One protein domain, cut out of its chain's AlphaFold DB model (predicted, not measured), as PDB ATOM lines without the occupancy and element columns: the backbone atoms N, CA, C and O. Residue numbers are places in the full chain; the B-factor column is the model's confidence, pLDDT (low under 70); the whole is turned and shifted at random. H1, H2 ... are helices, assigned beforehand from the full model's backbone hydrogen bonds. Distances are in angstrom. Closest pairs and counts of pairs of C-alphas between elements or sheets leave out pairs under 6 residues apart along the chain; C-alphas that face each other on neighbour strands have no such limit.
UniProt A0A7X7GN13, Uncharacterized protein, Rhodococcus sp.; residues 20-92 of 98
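What this domain is: This is residues 20 to 92 of the 98 residues of an uncharacterized protein of Rhodococcus sp. (UniProt A0A7X7GN13). The main part is a long helical hairpin of two helices side by side, H1 and H2, and past the end of H2 the printed part folds back into a small arm of two short helices, H3 and H4. H3 comes near H2, while H4, one step further, is apart from both long helices. The printed part has 73 residues with four named helices, H1 H2 H3 H4 along the chain, and no named strand: the class is all helix. It is elongated, spanning 41 by 26 by 16 A, and only just loose, close to compact, with a radius of gyration of the C-alphas of 13.6 A.

How they stand to each other: Start with H1, residues 20 to 40, and H2, residues 47 to 71: this hairpin runs opposite ways at a shallow tilt of 22 degrees. They touch, and you find their closest C-alphas at Gly 27 and Gly 56, 3.9 A apart. Go on to H3, residues 77 to 82, which is close to H2 but not clearly touching: the closest C-alphas, of His 64 and Ala 79, are 6.6 A apart, at a steep tilt of 58 degrees, opposite ways. H4, residues 88 to 91, is close to H3 but not clearly touching, with the C-alphas of Val 82 and Leu 88 closest at 7.3 A. H3 is apart from H1. In H1, H2 and H3 every O i to N i+4 pair is within hydrogen-bond range; H4 is too short for such a pair.

Where its parts are: Find C-alpha 20 at (-12.279, 34.758, 4.638); from there H1 runs 29.9 A to C-alpha 40. H2 runs 36.2 A from C-alpha 47 at (-11.064, 8.350, -1.625) to C-alpha 71. H3 spans 8.7 A, and H4 spans 5.8 A to C-alpha 91 at (-24.702, 27.548, 12.616).

The domain as a whole: Look at Asn 42 and Gly 72 for the two C-alphas farthest apart, 41.7 A. The printed part has no cut and no long link. Residues 42 to 44 are under pLDDT 70.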
ATOM      1  N   SER A  20     -11.057  34.875   5.447       81.88
ATOM      2  CA  SER A  20     -12.279  34.758   4.638       81.88
ATOM      3  C   SER A  20     -11.992  34.710   3.131       81.88
ATOM      4  O   SER A  20     -12.600  33.918   2.410       81.88
ATOM      5  N   GLY A  21     -11.086  35.561   2.641       82.50
ATOM      6  CA  GLY A  21     -10.695  35.573   1.233       82.50
ATOM      7  C   GLY A  21      -9.860  34.345   0.887       82.50
ATOM      8  O   GLY A  21     -10.166  33.644  -0.076       82.50
ATOM      9  N   LEU A  22      -8.863  34.052   1.727       85.06
ATOM     10  CA  LEU A  22      -7.950  32.932   1.526       85.06
ATOM     11  C   LEU A  22      -8.673  31.577   1.581       85.06
ATOM     12  O   LEU A  22      -8.488  30.763   0.684       85.06
ATOM     13  N   ALA A  23      -9.555  31.359   2.562       87.31
ATOM     14  CA  ALA A  23     -10.319  30.115   2.688       87.31
ATOM     15  C   ALA A  23     -11.257  29.888   1.495       87.31
ATOM     16  O   ALA A  23     -11.409  28.759   1.037       87.31
ATOM     17  N   ARG A  24     -11.844  30.954   0.934       86.50
ATOM     18  CA  ARG A  24     -12.630  30.837  -0.303       86.50
ATOM     19  C   ARG A  24     -11.762  30.436  -1.484       86.50
ATOM     20  O   ARG A  24     -12.159  29.558  -2.236       86.50
ATOM     21  N   PHE A  25     -10.615  31.085  -1.654       85.25
ATOM     22  CA  PHE A  25      -9.733  30.826  -2.786       85.25
ATOM     23  C   PHE A  25      -9.172  29.400  -2.744       85.25
ATOM     24  O   PHE A  25      -9.383  28.631  -3.677       85.25
ATOM     25  N   VAL A  26      -8.556  29.019  -1.623       88.44
ATOM     26  CA  VAL A  26      -8.019  27.665  -1.416       88.44
ATOM     27  C   VAL A  26      -9.135  26.619  -1.475       88.44
ATOM     28  O   VAL A  26      -8.952  25.565  -2.076       88.44
ATOM     29  N   GLY A  27     -10.310  26.927  -0.918       87.81
ATOM     30  CA  GLY A  27     -11.476  26.050  -0.971       87.81
ATOM     31  C   GLY A  27     -11.941  25.747  -2.395       87.81
ATOM     32  O   GLY A  27     -12.166  24.587  -2.722       87.81
ATOM     33  N   VAL A  28     -12.027  26.762  -3.268       88.88
ATOM     34  CA  VAL A  28     -12.370  26.551  -4.687       88.88
ATOM     35  C   VAL A  28     -11.306  25.717  -5.392       88.88
ATOM     36  O   VAL A  28     -11.664  24.808  -6.130       88.88
ATOM     37  N   LEU A  29     -10.019  25.993  -5.162       90.38
ATOM     38  CA  LEU A  29      -8.937  25.235  -5.797       90.38
ATOM     39  C   LEU A  29      -8.988  23.750  -5.425       90.38
ATOM     40  O   LEU A  29      -8.979  22.910  -6.317       90.38
ATOM     41  N   LEU A  30      -9.117  23.434  -4.133       89.31
ATOM     42  CA  LEU A  30      -9.250  22.052  -3.656       89.31
ATOM     43  C   LEU A  30     -10.520  21.377  -4.174       89.31
ATOM     44  O   LEU A  30     -10.499  20.201  -4.522       89.31
ATOM     45  N   LEU A  31     -11.627  22.120  -4.240       89.94
ATOM     46  CA  LEU A  31     -12.880  21.596  -4.767       89.94
ATOM     47  C   LEU A  31     -12.753  21.241  -6.253       89.94
ATOM     48  O   LEU A  31     -13.210  20.178  -6.662       89.94
ATOM     49  N   ILE A  32     -12.120  22.105  -7.051       90.50
ATOM     50  CA  ILE A  32     -11.868  21.853  -8.474       90.50
ATOM     51  C   ILE A  32     -10.901  20.681  -8.653       90.50
ATOM     52  O   ILE A  32     -11.172  19.819  -9.483       90.50
ATOM     53  N   ASP A  33      -9.815  20.626  -7.880       89.25
ATOM     54  CA  ASP A  33      -8.821  19.549  -7.961       89.25
ATOM     55  C   ASP A  33      -9.434  18.188  -7.599       89.25
ATOM     56  O   ASP A  33      -9.339  17.236  -8.372       89.25
ATOM     57  N   GLY A  34     -10.181  18.119  -6.493       86.31
ATOM     58  CA  GLY A  34     -10.875  16.903  -6.071       86.31
ATOM     59  C   GLY A  34     -11.945  16.454  -7.072       86.31
ATOM     60  O   GLY A  34     -11.978  15.293  -7.475       86.31
ATOM     61  N   LEU A  35     -12.801  17.367  -7.546       89.44
ATOM     62  CA  LEU A  35     -13.814  17.030  -8.555       89.44
ATOM     63  C   LEU A  35     -13.187  16.640  -9.900       89.44
ATOM     64  O   LEU A  35     -13.649  15.694 -10.537       89.44
ATOM     65  N   GLY A  36     -12.127  17.333 -10.317       89.00
ATOM     66  CA  GLY A  36     -11.359  17.007 -11.516       89.00
ATOM     67  C   GLY A  36     -10.706  15.633 -11.410       89.00
ATOM     68  O   GLY A  36     -10.788  14.841 -12.344       89.00
ATOM     69  N   GLY A  37     -10.140  15.300 -10.250       85.12
ATOM     70  CA  GLY A  37      -9.585  13.982  -9.961       85.12
ATOM     71  C   GLY A  37     -10.616  12.861 -10.099       85.12
ATOM     72  O   GLY A  37     -10.324  11.860 -10.753       85.12
ATOM     73  N   ILE A  38     -11.827  13.054  -9.563       86.50
ATOM     74  CA  ILE A  38     -12.943  12.100  -9.704       86.50
ATOM     75  C   ILE A  38     -13.362  11.967 -11.175       86.50
ATOM     76  O   ILE A  38     -13.509  10.852 -11.676       86.50
ATOM     77  N   ALA A  39     -13.543  13.092 -11.874       86.69
ATOM     78  CA  ALA A  39     -14.049  13.118 -13.245       86.69
ATOM     79  C   ALA A  39     -13.065  12.515 -14.258       86.69
ATOM     80  O   ALA A  39     -13.464  11.741 -15.120       86.69
ATOM     81  N   ILE A  40     -11.774  12.842 -14.150       87.56
ATOM     82  CA  ILE A  40     -10.738  12.379 -15.086       87.56
ATOM     83  C   ILE A  40     -10.430  10.893 -14.875       87.56
ATOM     84  O   ILE A  40     -10.106  10.184 -15.826       87.56
ATOM     85  N   ARG A  41     -10.518  10.409 -13.630       80.19
ATOM     86  CA  ARG A  41     -10.187   9.020 -13.277       80.19
ATOM     87  C   ARG A  41     -11.410   8.101 -13.216       80.19
ATOM     88  O   ARG A  41     -11.255   6.956 -12.815       80.19
ATOM     89  N   ASN A  42     -12.580   8.578 -13.654       64.75
ATOM     90  CA  ASN A  42     -13.820   7.806 -13.800       64.75
ATOM     91  C   ASN A  42     -14.237   7.004 -12.553       64.75
ATOM     92  O   ASN A  42     -14.784   5.910 -12.680       64.75
ATOM     93  N   GLY A  43     -14.028   7.529 -11.343       64.44
ATOM     94  CA  GLY A  43     -14.462   6.792 -10.160       64.44
ATOM     95  C   GLY A  43     -14.088   7.387  -8.813       64.44
ATOM     96  O   GLY A  43     -13.203   8.232  -8.683       64.44
ATOM     97  N   PHE A  44     -14.770   6.876  -7.789       69.38
ATOM     98  CA  PHE A  44     -14.464   7.095  -6.374       69.38
ATOM     99  C   PHE A  44     -13.396   6.120  -5.845       69.38
ATOM    100  O   PHE A  44     -13.192   6.029  -4.637       69.38
ATOM    101  N   ASP A  45     -12.700   5.415  -6.741       73.94
ATOM    102  CA  ASP A  45     -11.714   4.379  -6.408       73.94
ATOM    103  C   ASP A  45     -10.570   4.909  -5.542       73.94
ATOM    104  O   ASP A  45      -9.991   4.178  -4.740       73.94
ATOM    105  N   ASN A  46     -10.261   6.203  -5.671       78.62
ATOM    106  CA  ASN A  46      -9.357   6.880  -4.761       78.62
ATOM    107  C   ASN A  46     -10.137   7.847  -3.853       78.62
ATOM    108  O   ASN A  46     -10.536   8.926  -4.309       78.62
ATOM    109  N   PRO A  47     -10.303   7.520  -2.554       84.88
ATOM    110  CA  PRO A  47     -11.064   8.350  -1.625       84.88
ATOM    111  C   PRO A  47     -10.433   9.731  -1.419       84.88
ATOM    112  O   PRO A  47     -11.125  10.659  -1.006       84.88
ATOM    113  N   ARG A  48      -9.144   9.900  -1.750       86.88
ATOM    114  CA  ARG A  48      -8.431  11.178  -1.660       86.88
ATOM    115  C   ARG A  48      -9.165  12.306  -2.385       86.88
ATOM    116  O   ARG A  48      -9.336  13.365  -1.796       86.88
ATOM    117  N   PHE A  49      -9.633  12.079  -3.611       85.31
ATOM    118  CA  PHE A  49     -10.255  13.136  -4.413       85.31
ATOM    119  C   PHE A  49     -11.617  13.564  -3.853       85.31
ATOM    120  O   PHE A  49     -11.957  14.747  -3.850       85.31
ATOM    121  N   ALA A  50     -12.375  12.611  -3.305       85.88
ATOM    122  CA  ALA A  50     -13.613  12.906  -2.593       85.88
ATOM    123  C   ALA A  50     -13.339  13.689  -1.301       85.88
ATOM    124  O   ALA A  50     -14.032  14.663  -1.014       85.88
ATOM    125  N   VAL A  51     -12.301  13.310  -0.552       89.62
ATOM    126  CA  VAL A  51     -11.875  14.028   0.656       89.62
ATOM    127  C   VAL A  51     -11.416  15.449   0.318       89.62
ATOM    128  O   VAL A  51     -11.855  16.391   0.971       89.62
ATOM    129  N   GLU A  52     -10.607  15.637  -0.724       88.69
ATOM    130  CA  GLU A  52     -10.164  16.956  -1.201       88.69
ATOM    131  C   GLU A  52     -11.351  17.832  -1.613       88.69
ATOM    132  O   GLU A  52     -11.435  18.986  -1.186       88.69
ATOM    133  N   ALA A  53     -12.316  17.273  -2.348       88.62
ATOM    134  CA  ALA A  53     -13.531  17.983  -2.731       88.62
ATOM    135  C   ALA A  53     -14.364  18.405  -1.508       88.62
ATOM    136  O   ALA A  53     -14.803  19.552  -1.414       88.62
ATOM    137  N   VAL A  54     -14.548  17.508  -0.534       92.00
ATOM    138  CA  VAL A  54     -15.295  17.798   0.701       92.00
ATOM    139  C   VAL A  54     -14.585  18.857   1.546       92.00
ATOM    140  O   VAL A  54     -15.231  19.794   2.021       92.00
ATOM    141  N   ILE A  55     -13.261  18.762   1.697       91.69
ATOM    142  CA  ILE A  55     -12.457  19.762   2.409       91.69
ATOM    143  C   ILE A  55     -12.539  21.109   1.690       91.69
ATOM    144  O   ILE A  55     -12.770  22.127   2.339       91.69
ATOM    145  N   GLY A  56     -12.411  21.123   0.362       90.31
ATOM    146  CA  GLY A  56     -12.514  22.330  -0.453       90.31
ATOM    147  C   GLY A  56     -13.867  23.023  -0.296       90.31
ATOM    148  O   GLY A  56     -13.927  24.226  -0.018       90.31
ATOM    149  N   LEU A  57     -14.958  22.254  -0.363       90.50
ATOM    150  CA  LEU A  57     -16.310  22.753  -0.114       90.50
ATOM    151  C   LEU A  57     -16.453  23.319   1.305       90.50
ATOM    152  O   LEU A  57     -16.987  24.417   1.481       90.50
ATOM    153  N   GLY A  58     -15.950  22.605   2.313       91.31
ATOM    154  CA  GLY A  58     -15.966  23.046   3.708       91.31
ATOM    155  C   GLY A  58     -15.210  24.359   3.917       91.31
ATOM    156  O   GLY A  58     -15.749  25.291   4.516       91.31
ATOM    157  N   LEU A  59     -13.998  24.476   3.364       91.00
ATOM    158  CA  LEU A  59     -13.177  25.687   3.439       91.00
ATOM    159  C   LEU A  59     -13.864  26.873   2.755       91.00
ATOM    160  O   LEU A  59     -13.880  27.991   3.279       91.00
ATOM    161  N   TRP A  60     -14.475  26.621   1.597       90.31
ATOM    162  CA  TRP A  60     -15.198  27.635   0.847       90.31
ATOM    163  C   TRP A  60     -16.407  28.166   1.624       90.31
ATOM    164  O   TRP A  60     -16.575  29.386   1.770       90.31
ATOM    165  N   LEU A  61     -17.213  27.265   2.196       89.62
ATOM    166  CA  LEU A  61     -18.337  27.621   3.060       89.62
ATOM    167  C   LEU A  61     -17.863  28.374   4.304       89.62
ATOM    168  O   LEU A  61     -18.418  29.428   4.619       89.62
ATOM    169  N   PHE A  62     -16.803  27.902   4.963       89.69
ATOM    170  CA  PHE A  62     -16.210  28.566   6.122       89.69
ATOM    171  C   PHE A  62     -15.739  29.989   5.792       89.69
ATOM    172  O   PHE A  62     -16.003  30.926   6.543       89.69
ATOM    173  N   GLY A  63     -15.133  30.208   4.624       89.19
ATOM    174  CA  GLY A  63     -14.761  31.549   4.179       89.19
ATOM    175  C   GLY A  63     -15.971  32.473   3.964       89.19
ATOM    176  O   GLY A  63     -15.899  33.680   4.223       89.19
ATOM    177  N   HIS A  64     -17.116  31.931   3.528       88.88
ATOM    178  CA  HIS A  64     -18.388  32.661   3.497       88.88
ATOM    179  C   HIS A  64     -18.958  32.945   4.886       88.88
ATOM    180  O   HIS A  64     -19.412  34.067   5.118       88.88
ATOM    181  N   TRP A  65     -18.881  31.972   5.787       88.94
ATOM    182  CA  TRP A  65     -19.296  32.091   7.179       88.94
ATOM    183  C   TRP A  65     -18.522  33.193   7.906       88.94
ATOM    184  O   TRP A  65     -19.122  34.126   8.430       88.94
ATOM    185  N   LEU A  66     -17.189  33.157   7.831       88.31
ATOM    186  CA  LEU A  66     -16.306  34.109   8.502       88.31
ATOM    187  C   LEU A  66     -16.529  35.543   8.014       88.31
ATOM    188  O   LEU A  66     -16.510  36.487   8.796       88.31
ATOM    189  N   PHE A  67     -16.804  35.717   6.719       88.50
ATOM    190  CA  PHE A  67     -17.178  37.023   6.179       88.50
ATOM    191  C   PHE A  67     -18.484  37.541   6.768       88.50
ATOM    192  O   PHE A  67     -18.568  38.704   7.147       88.50
ATOM    193  N   ALA A  68     -19.510  36.690   6.799       89.12
ATOM    194  CA  ALA A  68     -20.817  37.076   7.300       89.12
ATOM    195  C   ALA A  68     -20.769  37.359   8.807       89.12
ATOM    196  O   ALA A  68     -21.383  38.323   9.247       89.12
ATOM    197  N   ALA A  69     -19.969  36.605   9.568       87.56
ATOM    198  CA  ALA A  69     -19.683  36.890  10.971       87.56
ATOM    199  C   ALA A  69     -18.952  38.233  11.157       87.56
ATOM    200  O   ALA A  69     -19.293  39.000  12.050       87.56
ATOM    201  N   LYS A  70     -17.977  38.546  10.291       86.75
ATOM    202  CA  LYS A  70     -17.181  39.780  10.371       86.75
ATOM    203  C   LYS A  70     -17.951  41.042   9.983       86.75
ATOM    204  O   LYS A  70     -17.758  42.081  10.602       86.75
ATOM    205  N   TYR A  71     -18.774  40.969   8.940       87.62
ATOM    206  CA  TYR A  71     -19.432  42.142   8.349       87.62
ATOM    207  C   TYR A  71     -20.946  42.191   8.587       87.62
ATOM    208  O   TYR A  71     -21.598  43.109   8.100       87.62
ATOM    209  N   GLY A  72     -21.527  41.200   9.269       85.81
ATOM    210  CA  GLY A  72     -22.966  41.132   9.542       85.81
ATOM    211  C   GLY A  72     -23.846  40.898   8.307       85.81
ATOM    212  O   GLY A  72     -25.068  40.950   8.402       85.81
ATOM    213  N   GLN A  73     -23.253  40.625   7.141       86.88
ATOM    214  CA  GLN A  73     -23.972  40.451   5.879       86.88
ATOM    215  C   GLN A  73     -23.323  39.396   4.984       86.88
ATOM    216  O   GLN A  73     -22.104  39.202   4.973       86.88
ATOM    217  N   TYR A  74     -24.139  38.729   4.169       84.62
ATOM    218  CA  TYR A  74     -23.635  37.808   3.155       84.62
ATOM    219  C   TYR A  74     -23.202  38.572   1.903       84.62
ATOM    220  O   TYR A  74     -23.982  39.319   1.323       84.62
ATOM    221  N   ARG A  75     -21.978  38.315   1.422       80.50
ATOM    222  CA  ARG A  75     -21.463  38.907   0.170       80.50
ATOM    223  C   ARG A  75     -22.217  38.440  -1.082       80.50
ATOM    224  O   ARG A  75     -22.176  39.114  -2.102       80.50
ATOM    225  N   SER A  76     -22.844  37.262  -1.041       83.31
ATOM    226  CA  SER A  76     -23.542  36.679  -2.190       83.31
ATOM    227  C   SER A  76     -24.888  36.075  -1.792       83.31
ATOM    228  O   SER A  76     -25.036  35.483  -0.719       83.31
ATOM    229  N   ARG A  77     -25.867  36.174  -2.702       83.44
ATOM    230  CA  ARG A  77     -27.189  35.543  -2.541       83.44
ATOM    231  C   ARG A  77     -27.091  34.018  -2.462       83.44
ATOM    232  O   ARG A  77     -27.867  33.397  -1.742       83.44
ATOM    233  N   LEU A  78     -26.127  33.418  -3.167       84.62
ATOM    234  CA  LEU A  78     -25.873  31.977  -3.104       84.62
ATOM    235  C   LEU A  78     -25.468  31.550  -1.690       84.62
ATOM    236  O   LEU A  78     -26.091  30.650  -1.138       84.62
ATOM    237  N   ALA A  79     -24.501  32.239  -1.074       82.69
ATOM    238  CA  ALA A  79     -24.082  31.931   0.291       82.69
ATOM    239  C   ALA A  79     -25.254  32.067   1.272       82.69
ATOM    240  O   ALA A  79     -25.467  31.187   2.099       82.69
ATOM    241  N   GLN A  80     -26.063  33.120   1.130       85.88
ATOM    242  CA  GLN A  80     -27.252  33.303   1.959       85.88
ATOM    243  C   GLN A  80     -28.246  32.137   1.825       85.88
ATOM    244  O   GLN A  80     -28.803  31.697   2.826       85.88
ATOM    245  N   ARG A  81     -28.484  31.629   0.609       87.81
ATOM    246  CA  ARG A  81     -29.379  30.479   0.385       87.81
ATOM    247  C   ARG A  81     -28.811  29.191   0.975       87.81
ATOM    248  O   ARG A  81     -29.547  28.471   1.639       87.81
ATOM    249  N   VAL A  82     -27.521  28.927   0.777       87.06
ATOM    250  CA  VAL A  82     -26.857  27.727   1.308       87.06
ATOM    251  C   VAL A  82     -26.919  27.700   2.839       87.06
ATOM    252  O   VAL A  82     -27.312  26.693   3.422       87.06
ATOM    253  N   TRP A  83     -26.653  28.832   3.496       86.25
ATOM    254  CA  TRP A  83     -26.744  28.954   4.954       86.25
ATOM    255  C   TRP A  83     -28.180  28.971   5.502       86.25
ATOM    256  O   TRP A  83     -28.356  28.999   6.712       86.25
ATOM    257  N   ARG A  84     -29.220  28.932   4.659       86.25
ATOM    258  CA  ARG A  84     -30.620  28.762   5.094       86.25
ATOM    259  C   ARG A  84     -31.082  27.304   5.103       86.25
ATOM    260  O   ARG A  84     -32.201  27.042   5.533       86.25
ATOM    261  N   LEU A  85     -30.266  26.365   4.622       87.50
ATOM    262  CA  LEU A  85     -30.619  24.944   4.625       87.50
ATOM    263  C   LEU A  85     -30.787  24.421   6.064       87.50
ATOM    264  O   LEU A  85     -30.086  24.904   6.949       87.50
ATOM    265  N   PRO A  86     -31.663  23.427   6.319       82.56
ATOM    266  CA  PRO A  86     -32.069  23.028   7.672       82.56
ATOM    267  C   PRO A  86     -30.908  22.737   8.625       82.56
ATOM    268  O   PRO A  86     -30.963  23.138   9.777       82.56
ATOM    269  N   VAL A  87     -29.846  22.091   8.138       84.31
ATOM    270  CA  VAL A  87     -28.666  21.734   8.943       84.31
ATOM    271  C   VAL A  87     -27.692  22.911   9.067       84.31
ATOM    272  O   VAL A  87     -27.246  23.254  10.158       84.31
ATOM    273  N   LEU A  88     -27.385  23.580   7.953       83.00
ATOM    274  CA  LEU A  88     -26.423  24.689   7.920       83.00
ATOM    275  C   LEU A  88     -26.959  25.952   8.616       83.00
ATOM    276  O   LEU A  88     -26.193  26.718   9.193       83.00
ATOM    277  N   GLY A  89     -28.277  26.141   8.625       81.75
ATOM    278  CA  GLY A  89     -28.956  27.269   9.258       81.75
ATOM    279  C   GLY A  89     -28.798  27.330  10.771       81.75
ATOM    280  O   GLY A  89     -28.904  28.411  11.350       81.75
ATOM    281  N   TRP A  90     -28.491  26.206  11.421       84.25
ATOM    282  CA  TRP A  90     -28.275  26.168  12.868       84.25
ATOM    283  C   TRP A  90     -27.024  26.951  13.261       84.25
ATOM    284  O   TRP A  90     -27.034  27.669  14.261       84.25
ATOM    285  N   VAL A  91     -25.991  26.876  12.423       86.75
ATOM    286  CA  VAL A  91     -24.702  27.548  12.616       86.75
ATOM    287  C   VAL A  91     -24.568  28.820  11.774       86.75
ATOM    288  O   VAL A  91     -23.492  29.410  11.727       86.75
ATOM    289  N   ALA A  92     -25.632  29.267  11.101       85.12
ATOM    290  CA  ALA A  92     -25.587  30.462  10.265       85.12
ATOM    291  C   ALA A  92     -25.243  31.709  11.109       85.12
ATOM    292  O   ALA A  92     -25.943  31.995  12.085       85.12
TER     293      ALA A  92